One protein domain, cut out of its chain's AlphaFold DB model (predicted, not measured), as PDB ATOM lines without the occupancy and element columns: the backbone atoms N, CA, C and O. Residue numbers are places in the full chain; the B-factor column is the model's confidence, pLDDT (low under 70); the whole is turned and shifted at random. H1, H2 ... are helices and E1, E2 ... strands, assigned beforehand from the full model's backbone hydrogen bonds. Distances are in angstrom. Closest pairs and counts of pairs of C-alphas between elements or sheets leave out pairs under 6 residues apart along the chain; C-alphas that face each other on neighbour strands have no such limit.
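Overview. This is residues 5 to 75 of the 181 residues of an uncharacterized protein of Clostridiales bacterium (UniProt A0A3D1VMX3). A small twisted sheet of four strands makes the body, with the short helix H1 over one face and the long helix H2 on the opposite face. H2 packs on the edge strand E3 with residues 54 to 61 and then sticks out as an arm, residues 62 to 75 standing free, of which 62 to 74 belong to H2; this arm makes much of the length. The 71 printed residues hold four named strands and two named helices, in the order E1, E2, H1, E3, E4, H2, class mixed, helices and strands. The sheet runs E2, E1, E4, E3 and is mixed. The whole is loose, with a radius of gyration of the C-alphas of 14.2 A and spans of 42 by 28 by 22 A.

Arrangement. Start at the inner strands E1, residues 5 to 8, and E4, residues 48 to 52: they are parallel, at 22 degrees, with N 6 and O 49 2.8 A apart, within hydrogen-bond range. Beside E1 is the edge strand E2, residues 20 to 23, antiparallel at 143 degrees, a hairpin with N 21 and O 7 at 2.8 A. Beside E4 is the other edge strand, E3, residues 41 to 44, antiparallel at 153 degrees, also a hairpin, with N 43 and O 50 at 2.9 A. From edge to edge the strands' lines turn by 69 degrees. H1, residues 25 to 33, is on the sheet at a height of 9.1 A, over E1 and slantwise to it at 38 degrees on the local plane; their closest C-alphas, Tyr 5 and Phe 28, are 6.6 A apart. E2, H1 and E3 form a split strand-helix-strand unit, two strands running the same way with E1 and E4 between them, and its crossover is right-handed. On the opposite face H2, residues 54 to 74, is over E3 at a height of 8.7 A, slantwise at 37 degrees on the local plane; the closest C-alphas, Val 43 and Ala 57, are 5.4 A apart. H1 and H2 are apart. In both helices every O i to N i+4 pair is within hydrogen-bond range.

Along the chain. Find C-alpha 5 at (0.095, -2.302, 155.727), where E1 begins; it is 10.5 A long, E2 9.6 A, E3 10.2 A and E4 12.2 A. H1 measures 12.3 A. Find C-alpha 54 at (16.516, 1.045, 151.855); from there H2 runs 30.3 A to C-alpha 74 at (4.004, 27.910, 145.468).

Size, cuts and confidence. Look to Asp 17 and Glu 75 for the two C-alphas farthest apart, 44.2 A. The printed part has no cut. The link from E1 to E2 is long, with 11 residues. Mean pLDDT of the printed part is 89.6, and residue 75 alone is under 70.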
ATOM      1  N   TYR A   5      -1.329  -2.156 155.410       96.31
ATOM      2  CA  TYR A   5       0.095  -2.302 155.727       96.31
ATOM      3  C   TYR A   5       0.586  -3.674 155.293       96.31
ATOM      4  O   TYR A   5       0.024  -4.676 155.721       96.31
ATOM      5  N   PHE A   6       1.644  -3.734 154.485       95.81
ATOM      6  CA  PHE A   6       2.201  -4.997 154.015       95.81
ATOM      7  C   PHE A   6       3.680  -5.128 154.333       95.81
ATOM      8  O   PHE A   6       4.491  -4.248 154.028       95.81
ATOM      9  N   ILE A   7       4.026  -6.291 154.874       94.62
ATOM     10  CA  ILE A   7       5.404  -6.721 155.087       94.62
ATOM     11  C   ILE A   7       5.718  -7.907 154.176       94.62
ATOM     12  O   ILE A   7       4.831  -8.678 153.804       94.62
ATOM     13  N   LYS A   8       6.990  -8.089 153.835       93.06
ATOM     14  CA  LYS A   8       7.474  -9.308 153.192       93.06
ATOM     15  C   LYS A   8       7.552 -10.424 154.224       93.06
ATOM     16  O   LYS A   8       8.087 -10.232 155.318       93.06
ATOM     17  N   LYS A   9       7.071 -11.610 153.863       88.94
ATOM     18  CA  LYS A   9       7.228 -12.808 154.696       88.94
ATOM     19  C   LYS A   9       8.701 -13.171 154.896       88.94
ATOM     20  O   LYS A   9       9.107 -13.457 156.015       88.94
ATOM     21  N   ASP A  10       9.493 -13.085 153.829       86.62
ATOM     22  CA  ASP A  10      10.954 -13.153 153.873       86.62
ATOM     23  C   ASP A  10      11.540 -11.806 153.402       86.62
ATOM     24  O   ASP A  10      11.358 -11.439 152.237       86.62
ATOM     25  N   PRO A  11      12.237 -11.041 154.262       82.00
ATOM     26  CA  PRO A  11      12.808  -9.748 153.882       82.00
ATOM     27  C   PRO A  11      13.892  -9.855 152.795       82.00
ATOM     28  O   PRO A  11      14.104  -8.891 152.053       82.00
ATOM     29  N   ASN A  12      14.536 -11.021 152.656       82.38
ATOM     30  CA  ASN A  12      15.639 -11.264 151.722       82.38
ATOM     31  C   ASN A  12      15.207 -11.989 150.436       82.38
ATOM     32  O   ASN A  12      16.060 -12.329 149.609       82.38
ATOM     33  N   CYS A  13      13.903 -12.213 150.236       81.81
ATOM     34  CA  CYS A  13      13.405 -12.872 149.032       81.81
ATOM     35  C   CYS A  13      13.746 -12.081 147.755       81.81
ATOM     36  O   CYS A  13      13.845 -10.845 147.731       81.81
ATOM     37  N   ARG A  14      13.914 -12.805 146.642       79.50
ATOM     38  CA  ARG A  14      14.082 -12.181 145.324       79.50
ATOM     39  C   ARG A  14      12.769 -11.522 144.915       79.50
ATOM     40  O   ARG A  14      11.694 -11.971 145.283       79.50
ATOM     41  N   LYS A  15      12.842 -10.499 144.058       76.19
ATOM     42  CA  LYS A  15      11.660  -9.738 143.603       76.19
ATOM     43  C   LYS A  15      10.522 -10.594 143.022       76.19
ATOM     44  O   LYS A  15       9.385 -10.144 143.034       76.19
ATOM     45  N   LYS A  16      10.830 -11.778 142.485       80.25
ATOM     46  CA  LYS A  16       9.855 -12.696 141.875       80.25
ATOM     47  C   LYS A  16       9.140 -13.594 142.891       80.25
ATOM     48  O   LYS A  16       8.096 -14.133 142.557       80.25
ATOM     49  N   ASP A  17       9.676 -13.691 144.105       86.88
ATOM     50  CA  ASP A  17       9.249 -14.636 145.143       86.88
ATOM     51  C   ASP A  17       8.677 -13.889 146.364       86.88
ATOM     52  O   ASP A  17       8.692 -14.394 147.485       86.88
ATOM     53  N   ILE A  18       8.232 -12.640 146.169       87.12
ATOM     54  CA  ILE A  18       7.714 -11.817 147.262       87.12
ATOM     55  C   ILE A  18       6.325 -12.318 147.659       87.12
ATOM     56  O   ILE A  18       5.351 -12.132 146.931       87.12
ATOM     57  N   GLU A  19       6.236 -12.869 148.865       91.81
ATOM     58  CA  GLU A  19       4.976 -13.103 149.564       91.81
ATOM     59  C   GLU A  19       4.707 -11.966 150.554       91.81
ATOM     60  O   GLU A  19       5.557 -11.629 151.386       91.81
ATOM     61  N   TRP A  20       3.507 -11.393 150.473       94.00
ATOM     62  CA  TRP A  20       3.072 -10.292 151.324       94.00
ATOM     63  C   TRP A  20       2.214 -10.787 152.484       94.00
ATOM     64  O   TRP A  20       1.338 -11.632 152.309       94.00
ATOM     65  N   ILE A  21       2.435 -10.206 153.659       94.62
ATOM     66  CA  ILE A  21       1.580 -10.364 154.833       94.62
ATOM     67  C   ILE A  21       0.940  -9.008 155.103       94.62
ATOM     68  O   ILE A  21       1.647  -8.027 155.342       94.62
ATOM     69  N   GLU A  22      -0.388  -8.963 155.052       95.94
ATOM     70  CA  GLU A  22      -1.156  -7.784 155.445       95.94
ATOM     71  C   GLU A  22      -1.275  -7.727 156.972       95.94
ATOM     72  O   GLU A  22      -1.594  -8.725 157.619       95.94
ATOM     73  N   LEU A  23      -1.007  -6.555 157.541       94.81
ATOM     74  CA  LEU A  23      -1.114  -6.266 158.965       94.81
ATOM     75  C   LEU A  23      -2.166  -5.182 159.200       94.81
ATOM     76  O   LEU A  23      -2.314  -4.244 158.412       94.81
ATOM     77  N   SER A  24      -2.839  -5.247 160.346       94.00
ATOM     78  CA  SER A  24      -3.583  -4.097 160.858       94.00
ATOM     79  C   SER A  24      -2.628  -2.970 161.268       94.00
ATOM     80  O   SER A  24      -1.472  -3.208 161.621       94.00
ATOM     81  N   GLY A  25      -3.124  -1.731 161.337       91.19
ATOM     82  CA  GLY A  25      -2.303  -0.595 161.781       91.19
ATOM     83  C   GLY A  25      -1.689  -0.768 163.179       91.19
ATOM     84  O   GLY A  25      -0.566  -0.331 163.417       91.19
ATOM     85  N   ARG A  26      -2.372  -1.469 164.102       93.94
ATOM     86  CA  ARG A  26      -1.824  -1.777 165.440       93.94
ATOM     87  C   ARG A  26      -0.687  -2.795 165.376       93.94
ATOM     88  O   ARG A  26       0.283  -2.667 166.119       93.94
ATOM     89  N   GLU A  27      -0.812  -3.807 164.524       94.81
ATOM     90  CA  GLU A  27       0.238  -4.809 164.314       94.81
ATOM     91  C   GLU A  27       1.447  -4.194 163.630       94.81
ATOM     92  O   GLU A  27       2.559  -4.384 164.108       94.81
ATOM     93  N   PHE A  28       1.223  -3.387 162.594       94.88
ATOM     94  CA  PHE A  28       2.283  -2.653 161.917       94.88
ATOM     95  C   PHE A  28       3.022  -1.709 162.868       94.88
ATOM     96  O   PHE A  28       4.248  -1.712 162.903       94.88
ATOM     97  N   TYR A  29       2.298  -0.954 163.704       93.44
ATOM     98  CA  TYR A  29       2.919  -0.079 164.698       93.44
ATOM     99  C   TYR A  29       3.805  -0.855 165.681       93.44
ATOM    100  O   TYR A  29       4.933  -0.447 165.942       93.44
ATOM    101  N   ARG A  30       3.339  -1.993 166.216       95.00
ATOM    102  CA  ARG A  30       4.188  -2.840 167.073       95.00
ATOM    103  C   ARG A  30       5.392  -3.383 166.308       95.00
ATOM    104  O   ARG A  30       6.487  -3.407 166.848       95.00
ATOM    105  N   PHE A  31       5.179  -3.781 165.058       94.12
ATOM    106  CA  PHE A  31       6.192  -4.367 164.195       94.12
ATOM    107  C   PHE A  31       7.366  -3.410 163.936       94.12
ATOM    108  O   PHE A  31       8.516  -3.806 164.110       94.12
ATOM    109  N   VAL A  32       7.091  -2.152 163.566       92.62
ATOM    110  CA  VAL A  32       8.140  -1.156 163.268       92.62
ATOM    111  C   VAL A  32       8.858  -0.630 164.511       92.62
ATOM    112  O   VAL A  32       9.971  -0.129 164.399       92.62
ATOM    113  N   ASN A  33       8.234  -0.740 165.688       92.00
ATOM    114  CA  ASN A  33       8.840  -0.347 166.963       92.00
ATOM    115  C   ASN A  33       9.630  -1.482 167.634       92.00
ATOM    116  O   ASN A  33      10.278  -1.250 168.653       92.00
ATOM    117  N   ASP A  34       9.590  -2.699 167.087       93.81
ATOM    118  CA  ASP A  34      10.415  -3.807 167.557       93.81
ATOM    119  C   ASP A  34      11.877  -3.601 167.104       93.81
ATOM    120  O   ASP A  34      12.132  -3.502 165.896       93.81
ATOM    121  N   PRO A  35      12.860  -3.572 168.027       92.56
ATOM    122  CA  PRO A  35      14.275  -3.444 167.685       92.56
ATOM    123  C   PRO A  35      14.784  -4.481 166.671       92.56
ATOM    124  O   PRO A  35      15.727  -4.185 165.935       92.56
ATOM    125  N   ALA A  36      14.170  -5.669 166.602       90.94
ATOM    126  CA  ALA A  36      14.524  -6.706 165.634       90.94
ATOM    127  C   ALA A  36      14.233  -6.301 164.176       90.94
ATOM    128  O   ALA A  36      14.850  -6.832 163.256       90.94
ATOM    129  N   ASN A  37      13.330  -5.339 163.957       90.75
ATOM    130  CA  ASN A  37      12.883  -4.905 162.632       90.75
ATOM    131  C   ASN A  37      13.442  -3.538 162.212       90.75
ATOM    132  O   ASN A  37      13.016  -3.000 161.192       90.75
ATOM    133  N   LYS A  38      14.405  -2.977 162.956       87.88
ATOM    134  CA  LYS A  38      14.953  -1.625 162.723       87.88
ATOM    135  C   LYS A  38      15.505  -1.390 161.306       87.88
ATOM    136  O   LYS A  38      15.490  -0.263 160.824       87.88
ATOM    137  N   ASP A  39      15.990  -2.449 160.655       89.06
ATOM    138  CA  ASP A  39      16.608  -2.394 159.325       89.06
ATOM    139  C   ASP A  39      15.589  -2.655 158.193       89.06
ATOM    140  O   ASP A  39      15.951  -2.744 157.019       89.06
ATOM    141  N   ARG A  40      14.296  -2.783 158.528       91.94
ATOM    142  CA  ARG A  40      13.206  -2.923 157.555       91.94
ATOM    143  C   ARG A  40      12.682  -1.542 157.177       91.94
ATOM    144  O   ARG A  40      12.405  -0.703 158.031       91.94
ATOM    145  N   HIS A  41      12.544  -1.300 155.876       93.44
ATOM    146  CA  HIS A  41      12.182   0.009 155.336       93.44
ATOM    147  C   HIS A  41      10.819  -0.022 154.660       93.44
ATOM    148  O   HIS A  41      10.443  -1.013 154.043       93.44
ATOM    149  N   PHE A  42      10.096   1.094 154.718       94.62
ATOM    150  CA  PHE A  42       8.725   1.185 154.230       94.62
ATOM    151  C   PHE A  42       8.526   2.431 153.377       94.62
ATOM    152  O   PHE A  42       9.131   3.476 153.632       94.62
ATOM    153  N   VAL A  43       7.671   2.302 152.369       94.50
ATOM    154  CA  VAL A  43       7.183   3.400 151.538       94.50
ATOM    155  C   VAL A  43       5.696   3.566 151.816       94.50
ATOM    156  O   VAL A  43       4.939   2.601 151.732       94.50
ATOM    157  N   ASP A  44       5.308   4.784 152.174       92.31
ATOM    158  CA  ASP A  44       3.923   5.179 152.407       92.31
ATOM    159  C   ASP A  44       3.377   5.858 151.145       92.31
ATOM    160  O   ASP A  44       3.880   6.912 150.755       92.31
ATOM    161  N   MET A  45       2.385   5.235 150.508       89.94
ATOM    162  CA  MET A  45       1.707   5.723 149.300       89.94
ATOM    163  C   MET A  45       0.286   6.210 149.611       89.94
ATOM    164  O   MET A  45      -0.602   6.091 148.778       89.94
ATOM    165  N   ASP A  46       0.084   6.756 150.813       87.75
ATOM    166  CA  ASP A  46      -1.177   7.279 151.350       87.75
ATOM    167  C   ASP A  46      -2.176   6.199 151.797       87.75
ATOM    168  O   ASP A  46      -2.415   6.038 153.000       87.75
ATOM    169  N   ASP A  47      -2.709   5.403 150.874       91.81
ATOM    170  CA  ASP A  47      -3.680   4.342 151.170       91.81
ATOM    171  C   ASP A  47      -3.022   2.985 151.486       91.81
ATOM    172  O   ASP A  47      -3.625   2.124 152.138       91.81
ATOM    173  N   VAL A  48      -1.758   2.807 151.093       93.81
ATOM    174  CA  VAL A  48      -0.980   1.588 151.328       93.81
ATOM    175  C   VAL A  48       0.437   1.908 151.804       93.81
ATOM    176  O   VAL A  48       1.142   2.736 151.232       93.81
ATOM    177  N   VAL A  49       0.893   1.175 152.820       95.06
ATOM    178  CA  VAL A  49       2.289   1.139 153.264       95.06
ATOM    179  C   VAL A  49       2.895  -0.206 152.884       95.06
ATOM    180  O   VAL A  49       2.413  -1.252 153.319       95.06
ATOM    181  N   LEU A  50       3.960  -0.184 152.084       94.81
ATOM    182  CA  LEU A  50       4.651  -1.387 151.618       94.81
ATOM    183  C   LEU A  50       6.082  -1.435 152.129       94.81
ATOM    184  O   LEU A  50       6.819  -0.449 152.066       94.81
ATOM    185  N   GLU A  51       6.510  -2.618 152.550       94.00
ATOM    186  CA  GLU A  51       7.923  -2.870 152.776       94.00
ATOM    187  C   GLU A  51       8.733  -2.813 151.481       94.00
ATOM    188  O   GLU A  51       8.398  -3.403 150.453       94.00
ATOM    189  N   SER A  52       9.863  -2.130 151.554       91.50
ATOM    190  CA  SER A  52      10.728  -1.812 150.430       91.50
ATOM    191  C   SER A  52      12.193  -1.954 150.831       91.50
ATOM    192  O   SER A  52      12.532  -2.171 151.995       91.50
ATOM    193  N   THR A  53      13.090  -1.863 149.856       90.81
ATOM    194  CA  THR A  53      14.517  -1.768 150.171       90.81
ATOM    195  C   THR A  53      14.862  -0.371 150.690       90.81
ATOM    196  O   THR A  53      14.172   0.607 150.396       90.81
ATOM    197  N   SER A  54      15.982  -0.250 151.403       90.12
ATOM    198  CA  SER A  54      16.516   1.045 151.855       90.12
ATOM    199  C   SER A  54      16.657   2.060 150.712       90.12
ATOM    200  O   SER A  54      16.296   3.227 150.860       90.12
ATOM    201  N   ALA A  55      17.123   1.603 149.546       90.88
ATOM    202  CA  ALA A  55      17.280   2.426 148.350       90.88
ATOM    203  C   ALA A  55      15.935   2.956 147.828       90.88
ATOM    204  O   ALA A  55      15.818   4.148 147.551       90.88
ATOM    205  N   GLN A  56      14.910   2.100 147.753       90.38
ATOM    206  CA  GLN A  56      13.570   2.488 147.301       90.38
ATOM    207  C   GLN A  56      12.906   3.471 148.273       90.38
ATOM    208  O   GLN A  56      12.351   4.480 147.843       90.38
ATOM    209  N   ALA A  57      13.018   3.226 149.582       91.00
ATOM    210  CA  ALA A  57      12.499   4.137 150.599       91.00
ATOM    211  C   ALA A  57      13.182   5.514 150.548       91.00
ATOM    212  O   ALA A  57      12.524   6.547 150.693       91.00
ATOM    213  N   ARG A  58      14.500   5.547 150.301       92.31
ATOM    214  CA  ARG A  58      15.260   6.793 150.127       92.31
ATOM    215  C   ARG A  58      14.838   7.550 148.869       92.31
ATOM    216  O   ARG A  58      14.645   8.761 148.941       92.31
ATOM    217  N   GLU A  59      14.680   6.856 147.745       93.38
ATOM    218  CA  GLU A  59      14.222   7.456 146.487       93.38
ATOM    219  C   GLU A  59      12.817   8.054 146.637       93.38
ATOM    220  O   GLU A  59      12.594   9.208 146.274       93.38
ATOM    221  N   HIS A  60      11.887   7.306 147.238       91.69
ATOM    222  CA  HIS A  60      10.533   7.787 147.503       91.69
ATOM    223  C   HIS A  60      10.542   9.046 148.375       91.69
ATOM    224  O   HIS A  60       9.925  10.049 148.025       91.69
ATOM    225  N   ARG A  61      11.308   9.034 149.475       90.25
ATOM    226  CA  ARG A  61      11.453  10.205 150.350       90.25
ATOM    227  C   ARG A  61      12.011  11.414 149.600       90.25
ATOM    228  O   ARG A  61      11.531  12.520 149.806       90.25
ATOM    229  N   SER A  62      12.978  11.211 148.706       91.44
ATOM    230  CA  SER A  62      13.516  12.288 147.868       91.44
ATOM    231  C   SER A  62      12.447  12.908 146.965       91.44
ATOM    232  O   SER A  62      12.407  14.128 146.833       91.44
ATOM    233  N   LYS A  63      11.573  12.090 146.363       91.31
ATOM    234  CA  LYS A  63      10.471  12.568 145.511       91.31
ATOM    235  C   LYS A  63       9.425  13.341 146.313       91.31
ATOM    236  O   LYS A  63       9.031  14.424 145.896       91.31
ATOM    237  N   VAL A  64       9.025  12.817 147.474       89.25
ATOM    238  CA  VAL A  64       8.072  13.490 148.374       89.25
ATOM    239  C   VAL A  64       8.630  14.830 148.848       89.25
ATOM    240  O   VAL A  64       7.944  15.840 148.747       89.25
ATOM    241  N   ASN A  65       9.890  14.867 149.286       89.69
ATOM    242  CA  ASN A  65      10.538  16.107 149.712       89.69
ATOM    243  C   ASN A  65      10.602  17.140 148.580       89.69
ATOM    244  O   ASN A  65      10.345  18.312 148.820       89.69
ATOM    245  N   HIS A  66      10.919  16.713 147.354       88.88
ATOM    246  CA  HIS A  66      10.923  17.610 146.200       88.88
ATOM    247  C   HIS A  66       9.527  18.172 145.908       88.88
ATOM    248  O   HIS A  66       9.386  19.372 145.706       88.88
ATOM    249  N   SER A  67       8.492  17.325 145.941       86.50
ATOM    250  CA  SER A  67       7.110  17.775 145.751       86.50
ATOM    251  C   SER A  67       6.656  18.740 146.848       86.50
ATOM    252  O   SER A  67       6.016  19.736 146.532       86.50
ATOM    253  N   ASN A  68       7.003  18.480 148.111       86.50
ATOM    254  CA  ASN A  68       6.677  19.379 149.218       86.50
ATOM    255  C   ASN A  68       7.408  20.717 149.090       86.50
ATOM    256  O   ASN A  68       6.785  21.751 149.269       86.50
ATOM    257  N   TYR A  69       8.685  20.701 148.705       85.44
ATOM    258  CA  TYR A  69       9.445  21.924 148.457       85.44
ATOM    259  C   TYR A  69       8.805  22.784 147.361       85.44
ATOM    260  O   TYR A  69       8.661  23.986 147.544       85.44
ATOM    261  N   LEU A  70       8.379  22.183 146.243       84.50
ATOM    262  CA  LEU A  70       7.661  22.919 145.197       84.50
ATOM    263  C   LEU A  70       6.359  23.528 145.729       84.50
ATOM    264  O   LEU A  70       6.119  24.708 145.508       84.50
ATOM    265  N   LYS A  71       5.574  22.765 146.500       81.12
ATOM    266  CA  LYS A  71       4.343  23.271 147.126       81.12
ATOM    267  C   LYS A  71       4.607  24.441 148.073       81.12
ATOM    268  O   LYS A  71       3.902  25.431 147.988       81.12
ATOM    269  N   GLU A  72       5.626  24.349 148.929       81.50
ATOM    270  CA  GLU A  72       6.024  25.433 149.842       81.50
ATOM    271  C   GLU A  72       6.461  26.695 149.081       81.50
ATOM    272  O   GLU A  72       6.161  27.804 149.507       81.50
ATOM    273  N   GLN A  73       7.152  26.549 147.944       76.56
ATOM    274  CA  GLN A  73       7.507  27.689 147.087       76.56
ATOM    275  C   GLN A  73       6.286  28.294 146.371       76.56
ATOM    276  O   GLN A  73       6.289  29.480 146.055       76.56
ATOM    277  N   GLU A  74       5.251  27.495 146.118       72.56
ATOM    278  CA  GLU A  74       4.004  27.910 145.468       72.56
ATOM    279  C   GLU A  74       2.961  28.472 146.457       72.56
ATOM    280  O   GLU A  74       1.965  29.040 146.020       72.56
ATOM    281  N   GLU A  75       3.158  28.380 147.781       69.69
ATOM    282  CA  GLU A  75       2.164  28.844 148.773       69.69
ATOM    283  C   GLU A  75       1.873  30.356 148.706       69.69
ATOM    284  O   GLU A  75       0.780  30.782 149.080       69.69
TER     285      GLU A  75